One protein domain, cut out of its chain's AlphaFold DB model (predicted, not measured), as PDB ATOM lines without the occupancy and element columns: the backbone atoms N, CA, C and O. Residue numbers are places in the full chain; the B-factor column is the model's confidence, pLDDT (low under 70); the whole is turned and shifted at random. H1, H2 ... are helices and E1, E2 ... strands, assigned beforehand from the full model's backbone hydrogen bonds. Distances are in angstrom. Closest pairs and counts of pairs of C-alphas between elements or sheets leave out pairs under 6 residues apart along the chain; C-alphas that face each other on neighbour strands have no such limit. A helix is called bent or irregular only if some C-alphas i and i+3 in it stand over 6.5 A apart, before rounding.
ATOM      1  N   THR A  15      24.230 -36.281  22.292       97.56
ATOM      2  CA  THR A  15      23.637 -35.635  23.468       97.56
ATOM      3  C   THR A  15      23.747 -34.125  23.384       97.56
ATOM      4  O   THR A  15      24.694 -33.566  22.831       97.56
ATOM      5  N   THR A  16      22.766 -33.450  23.963       97.81
ATOM      6  CA  THR A  16      22.822 -32.014  24.177       97.81
ATOM      7  C   THR A  16      22.064 -31.646  25.437       97.81
ATOM      8  O   THR A  16      21.158 -32.358  25.874       97.81
ATOM      9  N   GLY A  17      22.425 -30.510  26.014       96.50
ATOM     10  CA  GLY A  17      21.649 -29.896  27.067       96.50
ATOM     11  C   GLY A  17      22.156 -28.503  27.387       96.50
ATOM     12  O   GLY A  17      23.310 -28.163  27.123       96.50
ATOM     13  N   GLN A  18      21.269 -27.715  27.987       95.81
ATOM     14  CA  GLN A  18      21.558 -26.370  28.462       95.81
ATOM     15  C   GLN A  18      21.570 -26.342  29.993       95.81
ATOM     16  O   GLN A  18      20.816 -27.081  30.631       95.81
ATOM     17  N   SER A  19      22.442 -25.523  30.589       93.31
ATOM     18  CA  SER A  19      22.569 -25.390  32.048       93.31
ATOM     19  C   SER A  19      22.755 -26.758  32.727       93.31
ATOM     20  O   SER A  19      23.681 -27.492  32.384       93.31
ATOM     21  N   MET A  20      21.873 -27.166  33.641       95.44
ATOM     22  CA  MET A  20      21.931 -28.489  34.274       95.44
ATOM     23  C   MET A  20      21.939 -29.642  33.253       95.44
ATOM     24  O   MET A  20      22.635 -30.631  33.464       95.44
ATOM     25  N   GLY A  21      21.253 -29.516  32.113       97.06
ATOM     26  CA  GLY A  21      21.295 -30.529  31.053       97.06
ATOM     27  C   GLY A  21      22.670 -30.645  30.382       97.06
ATOM     28  O   GLY A  21      23.085 -31.743  30.000       97.06
ATOM     29  N   CYS A  22      23.408 -29.534  30.287       96.44
ATOM     30  CA  CYS A  22      24.803 -29.532  29.845       96.44
ATOM     31  C   CYS A  22      25.664 -30.327  30.832       96.44
ATOM     32  O   CYS A  22      26.407 -31.221  30.433       96.44
ATOM     33  N   MET A  23      25.495 -30.056  32.130       95.38
ATOM     34  CA  MET A  23      26.192 -30.767  33.207       95.38
ATOM     35  C   MET A  23      25.908 -32.269  33.169       95.38
ATOM     36  O   MET A  23      26.820 -33.078  33.309       95.38
ATOM     37  N   THR A  24      24.652 -32.652  32.930       96.88
ATOM     38  CA  THR A  24      24.268 -34.058  32.769       96.88
ATOM     39  C   THR A  24      24.937 -34.690  31.553       96.88
ATOM     40  O   THR A  24      25.460 -35.792  31.662       96.88
ATOM     41  N   SER A  25      24.975 -33.994  30.414       97.12
ATOM     42  CA  SER A  25      25.638 -34.498  29.203       97.12
ATOM     43  C   SER A  25      27.138 -34.705  29.426       97.12
ATOM     44  O   SER A  25      27.658 -35.773  29.113       97.12
ATOM     45  N   MET A  26      27.819 -33.735  30.048       95.62
ATOM     46  CA  MET A  26      29.230 -33.863  30.433       95.62
ATOM     47  C   MET A  26      29.445 -35.036  31.392       95.62
ATOM     48  O   MET A  26      30.328 -35.858  31.169       95.62
ATOM     49  N   TYR A  27      28.613 -35.165  32.430       95.31
ATOM     50  CA  TYR A  27      28.689 -36.285  33.368       95.31
ATOM     51  C   TYR A  27      28.551 -37.639  32.663       95.31
ATOM     52  O   TYR A  27      29.292 -38.569  32.974       95.31
ATOM     53  N   LEU A  28      27.622 -37.757  31.711       96.06
ATOM     54  CA  LEU A  28      27.420 -38.998  30.974       96.06
ATOM     55  C   LEU A  28      28.616 -39.340  30.082       96.06
ATOM     56  O   LEU A  28      29.001 -40.502  30.075       96.06
ATOM     57  N   ASN A  29      29.231 -38.366  29.407       95.38
ATOM     58  CA  ASN A  29      30.453 -38.604  28.628       95.38
ATOM     59  C   ASN A  29      31.628 -39.025  29.516       95.38
ATOM     60  O   ASN A  29      32.306 -40.003  29.221       95.38
ATOM     61  N   LEU A  30      31.796 -38.380  30.676       93.56
ATOM     62  CA  LEU A  30      32.817 -38.774  31.653       93.56
ATOM     63  C   LEU A  30      32.582 -40.184  32.213       93.56
ATOM     64  O   LEU A  30      33.529 -40.921  32.481       93.56
ATOM     65  N   LYS A  31      31.319 -40.558  32.445       94.44
ATOM     66  CA  LYS A  31      30.959 -41.845  33.053       94.44
ATOM     67  C   LYS A  31      30.922 -42.990  32.044       94.44
ATOM     68  O   LYS A  31      31.230 -44.125  32.411       94.44
ATOM     69  N   TYR A  32      30.531 -42.696  30.811       94.12
ATOM     70  CA  TYR A  32      30.375 -43.643  29.714       94.12
ATOM     71  C   TYR A  32      31.088 -43.114  28.460       94.12
ATOM     72  O   TYR A  32      30.419 -42.717  27.499       94.12
ATOM     73  N   PRO A  33      32.434 -43.128  28.440       90.25
ATOM     74  CA  PRO A  33      33.192 -42.732  27.258       90.25
ATOM     75  C   PRO A  33      32.746 -43.546  26.039       90.25
ATOM     76  O   PRO A  33      32.507 -44.753  26.154       90.25
ATOM     77  N   ASN A  34      32.648 -42.909  24.872       90.50
ATOM     78  CA  ASN A  34      32.158 -43.497  23.612       90.50
ATOM     79  C   ASN A  34      30.655 -43.836  23.557       90.50
ATOM     80  O   ASN A  34      30.209 -44.459  22.590       90.50
ATOM     81  N   LEU A  35      29.850 -43.463  24.561       94.12
ATOM     82  CA  LEU A  35      28.393 -43.630  24.473       94.12
ATOM     83  C   LEU A  35      27.787 -42.723  23.397       94.12
ATOM     84  O   LEU A  35      26.858 -43.129  22.694       94.12
ATOM     85  N   PHE A  36      28.300 -41.499  23.288       95.81
ATOM     86  CA  PHE A  36      27.847 -40.508  22.327       95.81
ATOM     87  C   PHE A  36      28.905 -40.294  21.245       95.81
ATOM     88  O   PHE A  36      30.092 -40.188  21.526       95.81
ATOM     89  N   ALA A  37      28.455 -40.212  19.996       95.62
ATOM     90  CA  ALA A  37      29.295 -39.933  18.839       95.62
ATOM     91  C   ALA A  37      29.744 -38.466  18.788       95.62
ATOM     92  O   ALA A  37      30.825 -38.172  18.284       95.62
ATOM     93  N   ALA A  38      28.899 -37.553  19.277       96.00
ATOM     94  CA  ALA A  38      29.254 -36.163  19.532       96.00
ATOM     95  C   ALA A  38      28.282 -35.508  20.527       96.00
ATOM     96  O   ALA A  38      27.164 -35.995  20.738       96.00
ATOM     97  N   SER A  39      28.699 -34.381  21.105       96.75
ATOM     98  CA  SER A  39      27.911 -33.633  22.092       96.75
ATOM     99  C   SER A  39      27.788 -32.141  21.772       96.75
ATOM    100  O   SER A  39      28.674 -31.549  21.160       96.75
ATOM    101  N   LEU A  40      26.703 -31.512  22.221       96.88
ATOM    102  CA  LEU A  40      26.535 -30.055  22.211       96.88
ATOM    103  C   LEU A  40      26.252 -29.553  23.630       96.88
ATOM    104  O   LEU A  40      25.173 -29.781  24.183       96.88
ATOM    105  N   TYR A  41      27.223 -28.850  24.198       96.69
ATOM    106  CA  TYR A  41      27.185 -28.264  25.532       96.69
ATOM    107  C   TYR A  41      26.795 -26.789  25.455       96.69
ATOM    108  O   TYR A  41      27.423 -26.031  24.716       96.69
ATOM    109  N   VAL A  42      25.782 -26.365  26.216       96.62
ATOM    110  CA  VAL A  42      25.298 -24.975  26.186       96.62
ATOM    111  C   VAL A  42      25.191 -24.396  27.596       96.62
ATOM    112  O   VAL A  42      24.431 -24.899  28.424       96.62
ATOM    113  N   GLY A  43      25.915 -23.308  27.872       94.12
ATOM    114  CA  GLY A  43      25.731 -22.486  29.078       94.12
ATOM    115  C   GLY A  43      25.751 -23.272  30.395       94.12
ATOM    116  O   GLY A  43      24.895 -23.073  31.256       94.12
ATOM    117  N   GLY A  44      26.660 -24.236  30.527       92.50
ATOM    118  CA  GLY A  44      26.840 -25.026  31.741       92.50
ATOM    119  C   GLY A  44      28.262 -25.558  31.830       92.50
ATOM    120  O   GLY A  44      28.909 -25.725  30.808       92.50
ATOM    121  N   GLN A  45      28.741 -25.826  33.042       89.44
ATOM    122  CA  GLN A  45      30.093 -26.334  33.303       89.44
ATOM    123  C   GLN A  45      30.075 -27.537  34.237       89.44
ATOM    124  O   GLN A  45      29.136 -27.724  35.008       89.44
ATOM    125  N   TRP A  46      31.163 -28.298  34.231       92.06
ATOM    126  CA  TRP A  46      31.416 -29.352  35.203       92.06
ATOM    127  C   TRP A  46      32.695 -29.075  36.006       92.06
ATOM    128  O   TRP A  46      33.316 -28.022  35.886       92.06
ATOM    129  N   ASP A  47      33.067 -30.025  36.857       90.44
ATOM    130  CA  ASP A  47      34.333 -30.046  37.583       90.44
ATOM    131  C   ASP A  47      35.508 -30.216  36.609       90.44
ATOM    132  O   ASP A  47      35.721 -31.302  36.058       90.44
ATOM    133  N   THR A  48      36.271 -29.139  36.416       89.50
ATOM    134  CA  THR A  48      37.396 -29.076  35.475       89.50
ATOM    135  C   THR A  48      38.447 -30.143  35.745       89.50
ATOM    136  O   THR A  48      38.977 -30.702  34.792       89.50
ATOM    137  N   SER A  49      38.672 -30.538  37.004       90.00
ATOM    138  CA  SER A  49      39.640 -31.593  37.354       90.00
ATOM    139  C   SER A  49      39.341 -32.952  36.708       90.00
ATOM    140  O   SER A  49      40.215 -33.814  36.640       90.00
ATOM    141  N   LYS A  50      38.113 -33.146  36.216       89.25
ATOM    142  CA  LYS A  50      37.651 -34.377  35.564       89.25
ATOM    143  C   LYS A  50      37.478 -34.226  34.056       89.25
ATOM    144  O   LYS A  50      37.301 -35.227  33.375       89.25
ATOM    145  N   MET A  51      37.503 -33.001  33.533       89.31
ATOM    146  CA  MET A  51      37.137 -32.710  32.144       89.31
ATOM    147  C   MET A  51      38.233 -33.045  31.128       89.31
ATOM    148  O   MET A  51      37.937 -33.036  29.940       89.31
ATOM    149  N   GLY A  52      39.456 -33.377  31.558       86.38
ATOM    150  CA  GLY A  52      40.551 -33.738  30.645       86.38
ATOM    151  C   GLY A  52      40.205 -34.891  29.695       86.38
ATOM    152  O   GLY A  52      40.509 -34.823  28.516       86.38
ATOM    153  N   VAL A  53      39.444 -35.882  30.173       87.00
ATOM    154  CA  VAL A  53      39.000 -37.041  29.368       87.00
ATOM    155  C   VAL A  53      38.123 -36.635  28.175       87.00
ATOM    156  O   VAL A  53      38.040 -37.365  27.197       87.00
ATOM    157  N   LEU A  54      37.486 -35.460  28.221       90.00
ATOM    158  CA  LEU A  54      36.666 -34.973  27.111       90.00
ATOM    159  C   LEU A  54      37.509 -34.600  25.880       90.00
ATOM    160  O   LEU A  54      36.933 -34.389  24.823       90.00
ATOM    161  N   ALA A  55      38.839 -34.506  25.977       86.44
ATOM    162  CA  ALA A  55      39.696 -34.203  24.828       86.44
ATOM    163  C   ALA A  55      39.685 -35.261  23.723       86.44
ATOM    164  O   ALA A  55      39.950 -34.930  22.568       86.44
ATOM    165  N   ASP A  56      39.284 -36.486  24.056       88.31
ATOM    166  CA  ASP A  56      39.068 -37.551  23.080       88.31
ATOM    167  C   ASP A  56      37.662 -37.502  22.438       88.31
ATOM    168  O   ASP A  56      37.410 -38.181  21.438       88.31
ATOM    169  N   ASP A  57      36.740 -36.691  22.975       91.50
ATOM    170  CA  ASP A  57      35.357 -36.587  22.504       91.50
ATOM    171  C   ASP A  57      35.182 -35.503  21.428       91.50
ATOM    172  O   ASP A  57      35.798 -34.437  21.441       91.50
ATOM    173  N   LYS A  58      34.218 -35.720  20.525       93.69
ATOM    174  CA  LYS A  58      33.766 -34.696  19.572       93.69
ATOM    175  C   LYS A  58      32.654 -33.859  20.189       93.69
ATOM    176  O   LYS A  58      31.590 -34.389  20.519       93.69
ATOM    177  N   PHE A  59      32.832 -32.546  20.306       94.31
ATOM    178  CA  PHE A  59      31.755 -31.692  20.800       94.31
ATOM    179  C   PHE A  59      31.854 -30.229  20.373       94.31
ATOM    180  O   PHE A  59      32.921 -29.715  20.056       94.31
ATOM    181  N   PHE A  60      30.712 -29.548  20.454       94.81
ATOM    182  CA  PHE A  60      30.631 -28.093  20.495       94.81
ATOM    183  C   PHE A  60      30.342 -27.637  21.921       94.81
ATOM    184  O   PHE A  60      29.518 -28.238  22.615       94.81
ATOM    185  N   TYR A  61      30.990 -26.557  22.348       95.06
ATOM    186  CA  TYR A  61      30.744 -25.941  23.646       95.06
ATOM    187  C   TYR A  61      30.461 -24.453  23.465       95.06
ATOM    188  O   TYR A  61      31.338 -23.683  23.087       95.06
ATOM    189  N   ILE A  62      29.208 -24.073  23.705       94.81
ATOM    190  CA  ILE A  62      28.696 -22.719  23.521       94.81
ATOM    191  C   ILE A  62      28.435 -22.108  24.892       94.81
ATOM    192  O   ILE A  62      27.691 -22.655  25.710       94.81
ATOM    193  N   VAL A  63      29.029 -20.950  25.137       94.25
ATOM    194  CA  VAL A  63      28.890 -20.206  26.387       94.25
ATOM    195  C   VAL A  63      28.669 -18.740  26.045       94.25
ATOM    196  O   VAL A  63      29.370 -18.194  25.197       94.25
ATOM    197  N   GLY A  64      27.695 -18.101  26.694       92.81
ATOM    198  CA  GLY A  64      27.556 -16.649  26.614       92.81
ATOM    199  C   GLY A  64      28.685 -15.981  27.392       92.81
ATOM    200  O   GLY A  64      28.968 -16.392  28.513       92.81
ATOM    201  N   GLU A  65      29.311 -14.946  26.835       88.44
ATOM    202  CA  GLU A  65      30.477 -14.285  27.448       88.44
ATOM    203  C   GLU A  65      30.208 -13.784  28.881       88.44
ATOM    204  O   GLU A  65      31.079 -13.858  29.747       88.44
ATOM    205  N   GLY A  66      28.973 -13.358  29.166       89.25
ATOM    206  CA  GLY A  66      28.540 -12.949  30.507       89.25
ATOM    207  C   GLY A  66      28.390 -14.089  31.526       89.25
ATOM    208  O   GLY A  66      28.264 -13.824  32.722       89.25
ATOM    209  N   ASP A  67      28.415 -15.356  31.102       90.38
ATOM    210  CA  ASP A  67      28.389 -16.510  32.004       90.38
ATOM    211  C   ASP A  67      29.796 -16.788  32.543       90.38
ATOM    212  O   ASP A  67      30.574 -17.596  32.021       90.38
ATOM    213  N   THR A  68      30.123 -16.099  33.633       89.94
ATOM    214  CA  THR A  68      31.423 -16.206  34.302       89.94
ATOM    215  C   THR A  68      31.705 -17.604  34.841       89.94
ATOM    216  O   THR A  68      32.872 -17.967  34.972       89.94
ATOM    217  N   LYS A  69      30.673 -18.410  35.121       87.69
ATOM    218  CA  LYS A  69      30.832 -19.783  35.608       87.69
ATOM    219  C   LYS A  69      31.172 -20.715  34.455       87.69
ATOM    220  O   LYS A  69      32.222 -21.348  34.479       87.69
ATOM    221  N   ALA A  70      30.330 -20.780  33.426       88.50
ATOM    222  CA  ALA A  70      30.554 -21.679  32.296       88.50
ATOM    223  C   ALA A  70      31.851 -21.350  31.529       88.50
ATOM    224  O   ALA A  70      32.565 -22.250  31.076       88.50
ATOM    225  N   SER A  71      32.221 -20.067  31.484       90.50
ATOM    226  CA  SER A  71      33.454 -19.605  30.842       90.50
ATOM    227  C   SER A  71      34.727 -20.196  31.458       90.50
ATOM    228  O   SER A  71      35.721 -20.355  30.752       90.50
ATOM    229  N   VAL A  72      34.722 -20.556  32.749       90.94
ATOM    230  CA  VAL A  72      35.874 -21.204  33.402       90.94
ATOM    231  C   VAL A  72      36.126 -22.587  32.805       90.94
ATOM    232  O   VAL A  72      37.256 -22.889  32.422       90.94
ATOM    233  N   GLY A  73      35.078 -23.404  32.663       88.62
ATOM    234  CA  GLY A  73      35.194 -24.743  32.082       88.62
ATOM    235  C   GLY A  73      35.666 -24.719  30.626       88.62
ATOM    236  O   GLY A  73      36.507 -25.525  30.234       88.62
ATOM    237  N   MET A  74      35.179 -23.757  29.836       91.81
ATOM    238  CA  MET A  74      35.606 -23.576  28.444       91.81
ATOM    239  C   MET A  74      37.086 -23.179  28.344       91.81
ATOM    240  O   MET A  74      37.826 -23.760  27.552       91.81
ATOM    241  N   LYS A  75      37.547 -22.234  29.179       92.81
ATOM    242  CA  LYS A  75      38.964 -21.833  29.232       92.81
ATOM    243  C   LYS A  75      39.868 -22.995  29.638       92.81
ATOM    244  O   LYS A  75      40.910 -23.186  29.024       92.81
ATOM    245  N   TYR A  76      39.451 -23.781  30.628       93.50
ATOM    246  CA  TYR A  76      40.190 -24.964  31.056       93.50
ATOM    247  C   TYR A  76      40.350 -25.985  29.921       93.50
ATOM    248  O   TYR A  76      41.469 -26.405  29.636       93.50
ATOM    249  N   LEU A  77      39.258 -26.340  29.231       91.69
ATOM    250  CA  LEU A  77      39.314 -27.286  28.110       91.69
ATOM    251  C   LEU A  77      40.211 -26.788  26.977       91.69
ATOM    252  O   LEU A  77      40.979 -27.570  26.429       91.69
ATOM    253  N   LYS A  78      40.178 -25.485  26.671       93.31
ATOM    254  CA  LYS A  78      41.100 -24.883  25.699       93.31
ATOM    255  C   LYS A  78      42.561 -25.137  26.080       93.31
ATOM    256  O   LYS A  78      43.338 -25.560  25.232       93.31
ATOM    257  N   THR A  79      42.926 -24.947  27.351       94.88
ATOM    258  CA  THR A  79      44.286 -25.237  27.835       94.88
ATOM    259  C   THR A  79      44.639 -26.722  27.733       94.88
ATOM    260  O   THR A  79      45.753 -27.047  27.326       94.88
ATOM    261  N   VAL A  80      43.707 -27.625  28.057       92.31
ATOM    262  CA  VAL A  80      43.917 -29.074  27.885       92.31
ATOM    263  C   VAL A  80      44.195 -29.394  26.416       92.31
ATOM    264  O   VAL A  80      45.216 -30.007  26.111       92.31
ATOM    265  N   PHE A  81      43.364 -28.895  25.499       92.50
ATOM    266  CA  PHE A  81      43.503 -29.155  24.065       92.50
ATOM    267  C   PHE A  81      44.818 -28.632  23.495       92.50
ATOM    268  O   PHE A  81      45.472 -29.322  22.717       92.50
ATOM    269  N   GLU A  82      45.244 -27.441  23.917       93.94
ATOM    270  CA  GLU A  82      46.554 -26.891  23.563       93.94
ATOM    271  C   GLU A  82      47.694 -27.786  24.071       93.94
ATOM    272  O   GLU A  82      48.634 -28.067  23.323       93.94
ATOM    273  N   SER A  83      47.606 -28.272  25.315       92.62
ATOM    274  CA  SER A  83      48.643 -29.117  25.922       92.62
ATOM    275  C   SER A  83      48.759 -30.500  25.273       92.62
ATOM    276  O   SER A  83      49.864 -31.010  25.098       92.62
ATOM    277  N   GLU A  84      47.633 -31.071  24.847       90.25
ATOM    278  CA  GLU A  84      47.557 -32.387  24.208       90.25
ATOM    279  C   GLU A  84      47.707 -32.312  22.683       90.25
ATOM    280  O   GLU A  84      47.768 -33.338  22.007       90.25
ATOM    281  N   ARG A  85      47.809 -31.096  22.126       88.75
ATOM    282  CA  ARG A  85      47.803 -30.832  20.677       88.75
ATOM    283  C   ARG A  85      46.561 -31.414  19.990       88.75
ATOM    284  O   ARG A  85      46.625 -31.832  18.831       88.75
ATOM    285  N   ALA A  86      45.438 -31.426  20.705       88.50
ATOM    286  CA  ALA A  86      44.145 -31.807  20.168       88.50
ATOM    287  C   ALA A  86      43.698 -30.782  19.116       88.50
ATOM    288  O   ALA A  86      44.032 -29.595  19.182       88.50
ATOM    289  N   LYS A  87      42.939 -31.234  18.117       89.94
ATOM    290  CA  LYS A  87      42.425 -30.342  17.077       89.94
ATOM    291  C   LYS A  87      41.153 -29.662  17.577       89.94
ATOM    292  O   LYS A  87      40.172 -30.339  17.858       89.94
ATOM    293  N   PHE A  88      41.149 -28.335  17.638       92.12
ATOM    294  CA  PHE A  88      39.975 -27.555  18.026       92.12
ATOM    295  C   PHE A  88      39.932 -26.215  17.288       92.12
ATOM    296  O   PHE A  88      40.912 -25.790  16.678       92.12
ATOM    297  N   SER A  89      38.785 -25.546  17.362       92.69
ATOM    298  CA  SER A  89      38.579 -24.203  16.829       92.69
ATOM    299  C   SER A  89      37.620 -23.427  17.719       92.69
ATOM    300  O   SER A  89      36.845 -24.013  18.475       92.69
ATOM    301  N   THR A  90      37.689 -22.103  17.648       92.12
ATOM    302  CA  THR A  90      36.895 -21.195  18.478       92.12
ATOM    303  C   THR A  90      36.381 -20.040  17.637       92.12
ATOM    304  O   THR A  90      37.095 -19.556  16.760       92.12
ATOM    305  N   ALA A  91      35.186 -19.555  17.948       90.88
ATOM    306  CA  ALA A  91      34.623 -18.343  17.373       90.88
ATOM    307  C   ALA A  91      33.762 -17.624  18.417       90.88
ATOM    308  O   ALA A  91      33.264 -18.246  19.358       90.88
ATOM    309  N   THR A  92      33.609 -16.317  18.226       89.81
ATOM    310  CA  THR A  92      32.778 -15.444  19.053       89.81
ATOM    311  C   THR A  92      31.788 -14.741  18.141       89.81
ATOM    312  O   THR A  92      32.175 -14.239  17.087       89.81
ATOM    313  N   TRP A  93      30.531 -14.698  18.567       89.19
ATOM    314  CA  TRP A  93      29.469 -13.957  17.897       89.19
ATOM    315  C   TRP A  93      28.918 -12.917  18.859       89.19
ATOM    316  O   TRP A  93      28.726 -13.210  20.043       89.19
ATOM    317  N   ASP A  94      28.655 -11.720  18.349       88.88
ATOM    318  CA  ASP A  94      27.958 -10.694  19.111       88.88
ATOM    319  C   ASP A  94      26.464 -11.044  19.162       88.88
ATOM    320  O   ASP A  94      25.821 -11.263  18.134       88.88
ATOM    321  N   GLY A  95      25.903 -11.106  20.369       85.81
ATOM    322  CA  GLY A  95      24.482 -11.394  20.574       85.81
ATOM    323  C   GLY A  95      23.539 -10.282  20.097       85.81
ATOM    324  O   GLY A  95      22.326 -10.468  20.151       85.81
ATOM    325  N   THR A  96      24.075  -9.136  19.671       88.94
ATOM    326  CA  THR A  96      23.327  -7.987  19.142       88.94
ATOM    327  C   THR A  96      23.316  -7.909  17.615       88.94
ATOM    328  O   THR A  96      22.602  -7.069  17.067       88.94
ATOM    329  N   TRP A  97      24.064  -8.779  16.926       90.88
ATOM    330  CA  TRP A  97      24.080  -8.843  15.465       90.88
ATOM    331  C   TRP A  97      22.699  -9.155  14.880       90.88
ATOM    332  O   TRP A  97      21.907  -9.916  15.442       90.88
ATOM    333  N   SER A  98      22.431  -8.576  13.712       88.00
ATOM    334  CA  SER A  98      21.281  -8.914  12.877       88.00
ATOM    335  C   SER A  98      21.396 -10.337  12.318       88.00
ATOM    336  O   SER A  98      22.454 -10.971  12.355       88.00
ATOM    337  N   GLN A  99      20.299 -10.860  11.766       82.06
ATOM    338  CA  GLN A  99      20.306 -12.191  11.161       82.06
ATOM    339  C   GLN A  99      21.228 -12.252   9.932       82.06
ATOM    340  O   GLN A  99      21.846 -13.285   9.689       82.06
ATOM    341  N   GLU A 100      21.341 -11.155   9.184       82.81
ATOM    342  CA  GLU A 100      22.233 -11.024   8.032       82.81
ATOM    343  C   GLU A 100      23.717 -11.007   8.439       82.81
ATOM    344  O   GLU A 100      24.563 -11.497   7.694       82.81
ATOM    345  N   GLU A 101      24.031 -10.481   9.626       81.19
ATOM    346  CA  GLU A 101      25.383 -10.473  10.202       81.19
ATOM    347  C   GLU A 101      25.745 -11.815  10.864       81.19
ATOM    348  O   GLU A 101      26.919 -12.177  10.964       81.19
ATOM    349  N   PHE A 102      24.746 -12.588  11.300       78.94
ATOM    350  CA  PHE A 102      24.941 -13.865  11.977       78.94
ATOM    351  C   PHE A 102      25.157 -15.022  10.987       78.94
ATOM    352  O   PHE A 102      24.220 -15.725  10.599       78.94
ATOM    353  N   THR A 103      26.414 -15.292  10.619       78.69
ATOM    354  CA  THR A 103      26.773 -16.475   9.815       78.69
ATOM    355  C   THR A 103      27.468 -17.547  10.666       78.69
ATOM    356  O   THR A 103      28.538 -17.361  11.247       78.69
ATOM    357  N   VAL A 104      26.843 -18.726  10.758       76.69
ATOM    358  CA  VAL A 104      27.453 -19.933  11.365       76.69
ATOM    359  C   VAL A 104      28.058 -20.841  10.290       76.69
ATOM    360  O   VAL A 104      28.990 -21.594  10.567       76.69
ATOM    361  N   ALA A 105      27.564 -20.739   9.051       77.81
ATOM    362  CA  ALA A 105      28.008 -21.551   7.919       77.81
ATOM    363  C   ALA A 105      29.517 -21.413   7.668       77.81
ATOM    364  O   ALA A 105      30.207 -22.424   7.609       77.81
ATOM    365  N   ASP A 106      30.044 -20.184   7.662       77.88
ATOM    366  CA  ASP A 106      31.474 -19.930   7.448       77.88
ATOM    367  C   ASP A 106      32.353 -20.621   8.494       77.88
ATOM    368  O   ASP A 106      33.438 -21.116   8.185       77.88
ATOM    369  N   PHE A 107      31.902 -20.651   9.752       82.31
ATOM    370  CA  PHE A 107      32.617 -21.352  10.811       82.31
ATOM    371  C   PHE A 107      32.561 -22.864  10.593       82.31
ATOM    372  O   PHE A 107      33.589 -23.526  10.686       82.31
ATOM    373  N   LEU A 108      31.397 -23.427  10.272       81.38
ATOM    374  CA  LEU A 108      31.273 -24.869  10.047       81.38
ATOM    375  C   LEU A 108      32.099 -25.336   8.844       81.38
ATOM    376  O   LEU A 108      32.823 -26.323   8.957       81.38
ATOM    377  N   GLU A 109      32.056 -24.607   7.729       82.50
ATOM    378  CA  GLU A 109      32.804 -24.934   6.511       82.50
ATOM    379  C   GLU A 109      34.316 -24.941   6.744       82.50
ATOM    380  O   GLU A 109      35.006 -25.885   6.351       82.50
ATOM    381  N   LYS A 110      34.838 -23.937   7.460       81.19
ATOM    382  CA  LYS A 110      36.267 -23.847   7.804       81.19
ATOM    383  C   LYS A 110      36.743 -24.977   8.716       81.19
ATOM    384  O   LYS A 110      37.942 -25.238   8.771       81.19
ATOM    385  N   ASN A 111      35.824 -25.628   9.427       84.38
ATOM    386  CA  ASN A 111      36.128 -26.620  10.453       84.38
ATOM    387  C   ASN A 111      35.659 -28.038  10.088       84.38
ATOM    388  O   ASN A 111      35.679 -28.917  10.945       84.38
ATOM    389  N   LEU A 112      35.292 -28.303   8.827       79.12
ATOM    390  CA  LEU A 112      34.901 -29.645   8.367       79.12
ATOM    391  C   LEU A 112      35.983 -30.710   8.609       79.12
ATOM    392  O   LEU A 112      35.671 -31.878   8.795       79.12
ATOM    393  N   ASN A 113      37.255 -30.312   8.641       78.06
ATOM    394  CA  ASN A 113      38.394 -31.187   8.929       78.06
ATOM    395  C   ASN A 113      38.532 -31.580  10.417       78.06
ATOM    396  O   ASN A 113      39.428 -32.363  10.751       78.06
ATOM    397  N   LEU A 114      37.700 -31.015  11.297       77.38
ATOM    398  CA  LEU A 114      37.621 -31.346  12.722       77.38
ATOM    399  C   LEU A 114      36.525 -32.379  13.035       77.38
ATOM    400  O   LEU A 114      36.486 -32.883  14.158       77.38
ATOM    401  N   ILE A 115      35.642 -32.682  12.073       62.62
ATOM    402  CA  ILE A 115      34.415 -33.472  12.270       62.62
ATOM    403  C   ILE A 115      34.573 -34.893  11.725       62.62
ATOM    404  O   ILE A 115      35.121 -35.070  10.619       62.62
TER     405      ILE A 115
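What this domain is: This is residues 15 to 115 of the 115 residues of an uncharacterized protein of Clostridium neonatale (UniProt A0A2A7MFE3). What is the main picture? A small wall of three parallel strands, E1, E2 and E3, has H1 packed over it at the E1 and E2 side and H3 reaching it at the E3 side, with H2 between these two helices and touching both. After H3 the chain goes through a long stretch with no named element, residues 85 to 104, to the short helix H4, which lies off by itself, away from the sheet and the other helices. What are the counts and the size? The printed part has 101 residues, with four named helices and three named strands in the order E1 H1 E2 H2 E3 H3 H4, and the class is mixed, helices and strands. The sheet's order is E1 E2 E3, and the whole is compact, with a radius of gyration of the C-alphas of 13.7 A and spans of 41 by 29 by 24 A.

Where its parts are: Where are the strands? E1 is residues 15 to 18, 10.7 A from first to last C-alpha, and begins with C-alpha 15 at (23.637, -35.635, 23.468). E2 is residues 38 to 42, 13.6 A long, and E3 is residues 59 to 62, 9.9 A long, ending with C-alpha 62 at (28.696, -22.719, 23.521). Where are the helices? H1 is residues 20 to 31, 16.2 A long, and H2 is residues 48 to 56, 15.1 A long and irregular, with C-alphas 49 and 52 7.1 A apart. H3, the longest helix, is residues 70 to 84, 21.7 A long. H4 is residues 105 to 110, 8.6 A long, ending with C-alpha 110 at (36.267, -23.847, 7.804).

How they stand to each other: How do the strands pair? E1 and E2 are parallel at 3 degrees, with N 40 and O 15 2.9 A apart, within hydrogen-bond range. E2 and E3 are parallel at 10 degrees, with N 62 and O 41 2.8 A apart, also within range. E1, H1, E2 and E2, H2, E3 are strand-helix-strand units, two parallel neighbour strands with a helix between them in the chain, each with a right-handed crossover. Which helices are on the sheet? H1 is on it at a height over the sheet of 8.1 A, over E1 and only just over E2, on which 3 of its 12 C-alphas fall; it runs along the strands, at 17 degrees to E1 on the local plane. H3 is on the sheet too, its closest C-alphas to E3 being those of Met 74 and Tyr 61, 7.2 A apart, while H2 and H4 are not on it. The arrangement is two layers, the sheet and, on one face of it, H1 and H3. How do the helices meet? H2 touches H3, closest at the C-alphas of Thr 48 and Gly 73, 5.9 A, at a steep tilt of 53 degrees, the same way. H1 touches H2 with residues 29 to 30 alone, closest at the C-alphas of Leu 30 and Val 53, 6.8 A, at a steep tilt of 67 degrees, only just short of about perpendicular, the same way. H1 and H3 are apart, and H4 touches no helix. What do the helix backbones show? Every O i to N i+4 pair is within hydrogen-bond range in H1, H3 and H4; in H2 0 of 5 are, beside 4 of 6 O i to N i+3 pairs.

The domain as a whole: How far does it reach? The two C-alphas farthest apart, those of Lys 31 and Glu 100, are 40.6 A apart. Are there cuts or long links? The printed part has no cut, and the link from H3 to H4, 20 residues, is long. Where is confidence low? The mean pLDDT of the printed part is 90.1, and residue 115, the chain's last, is the one printed residue under 70.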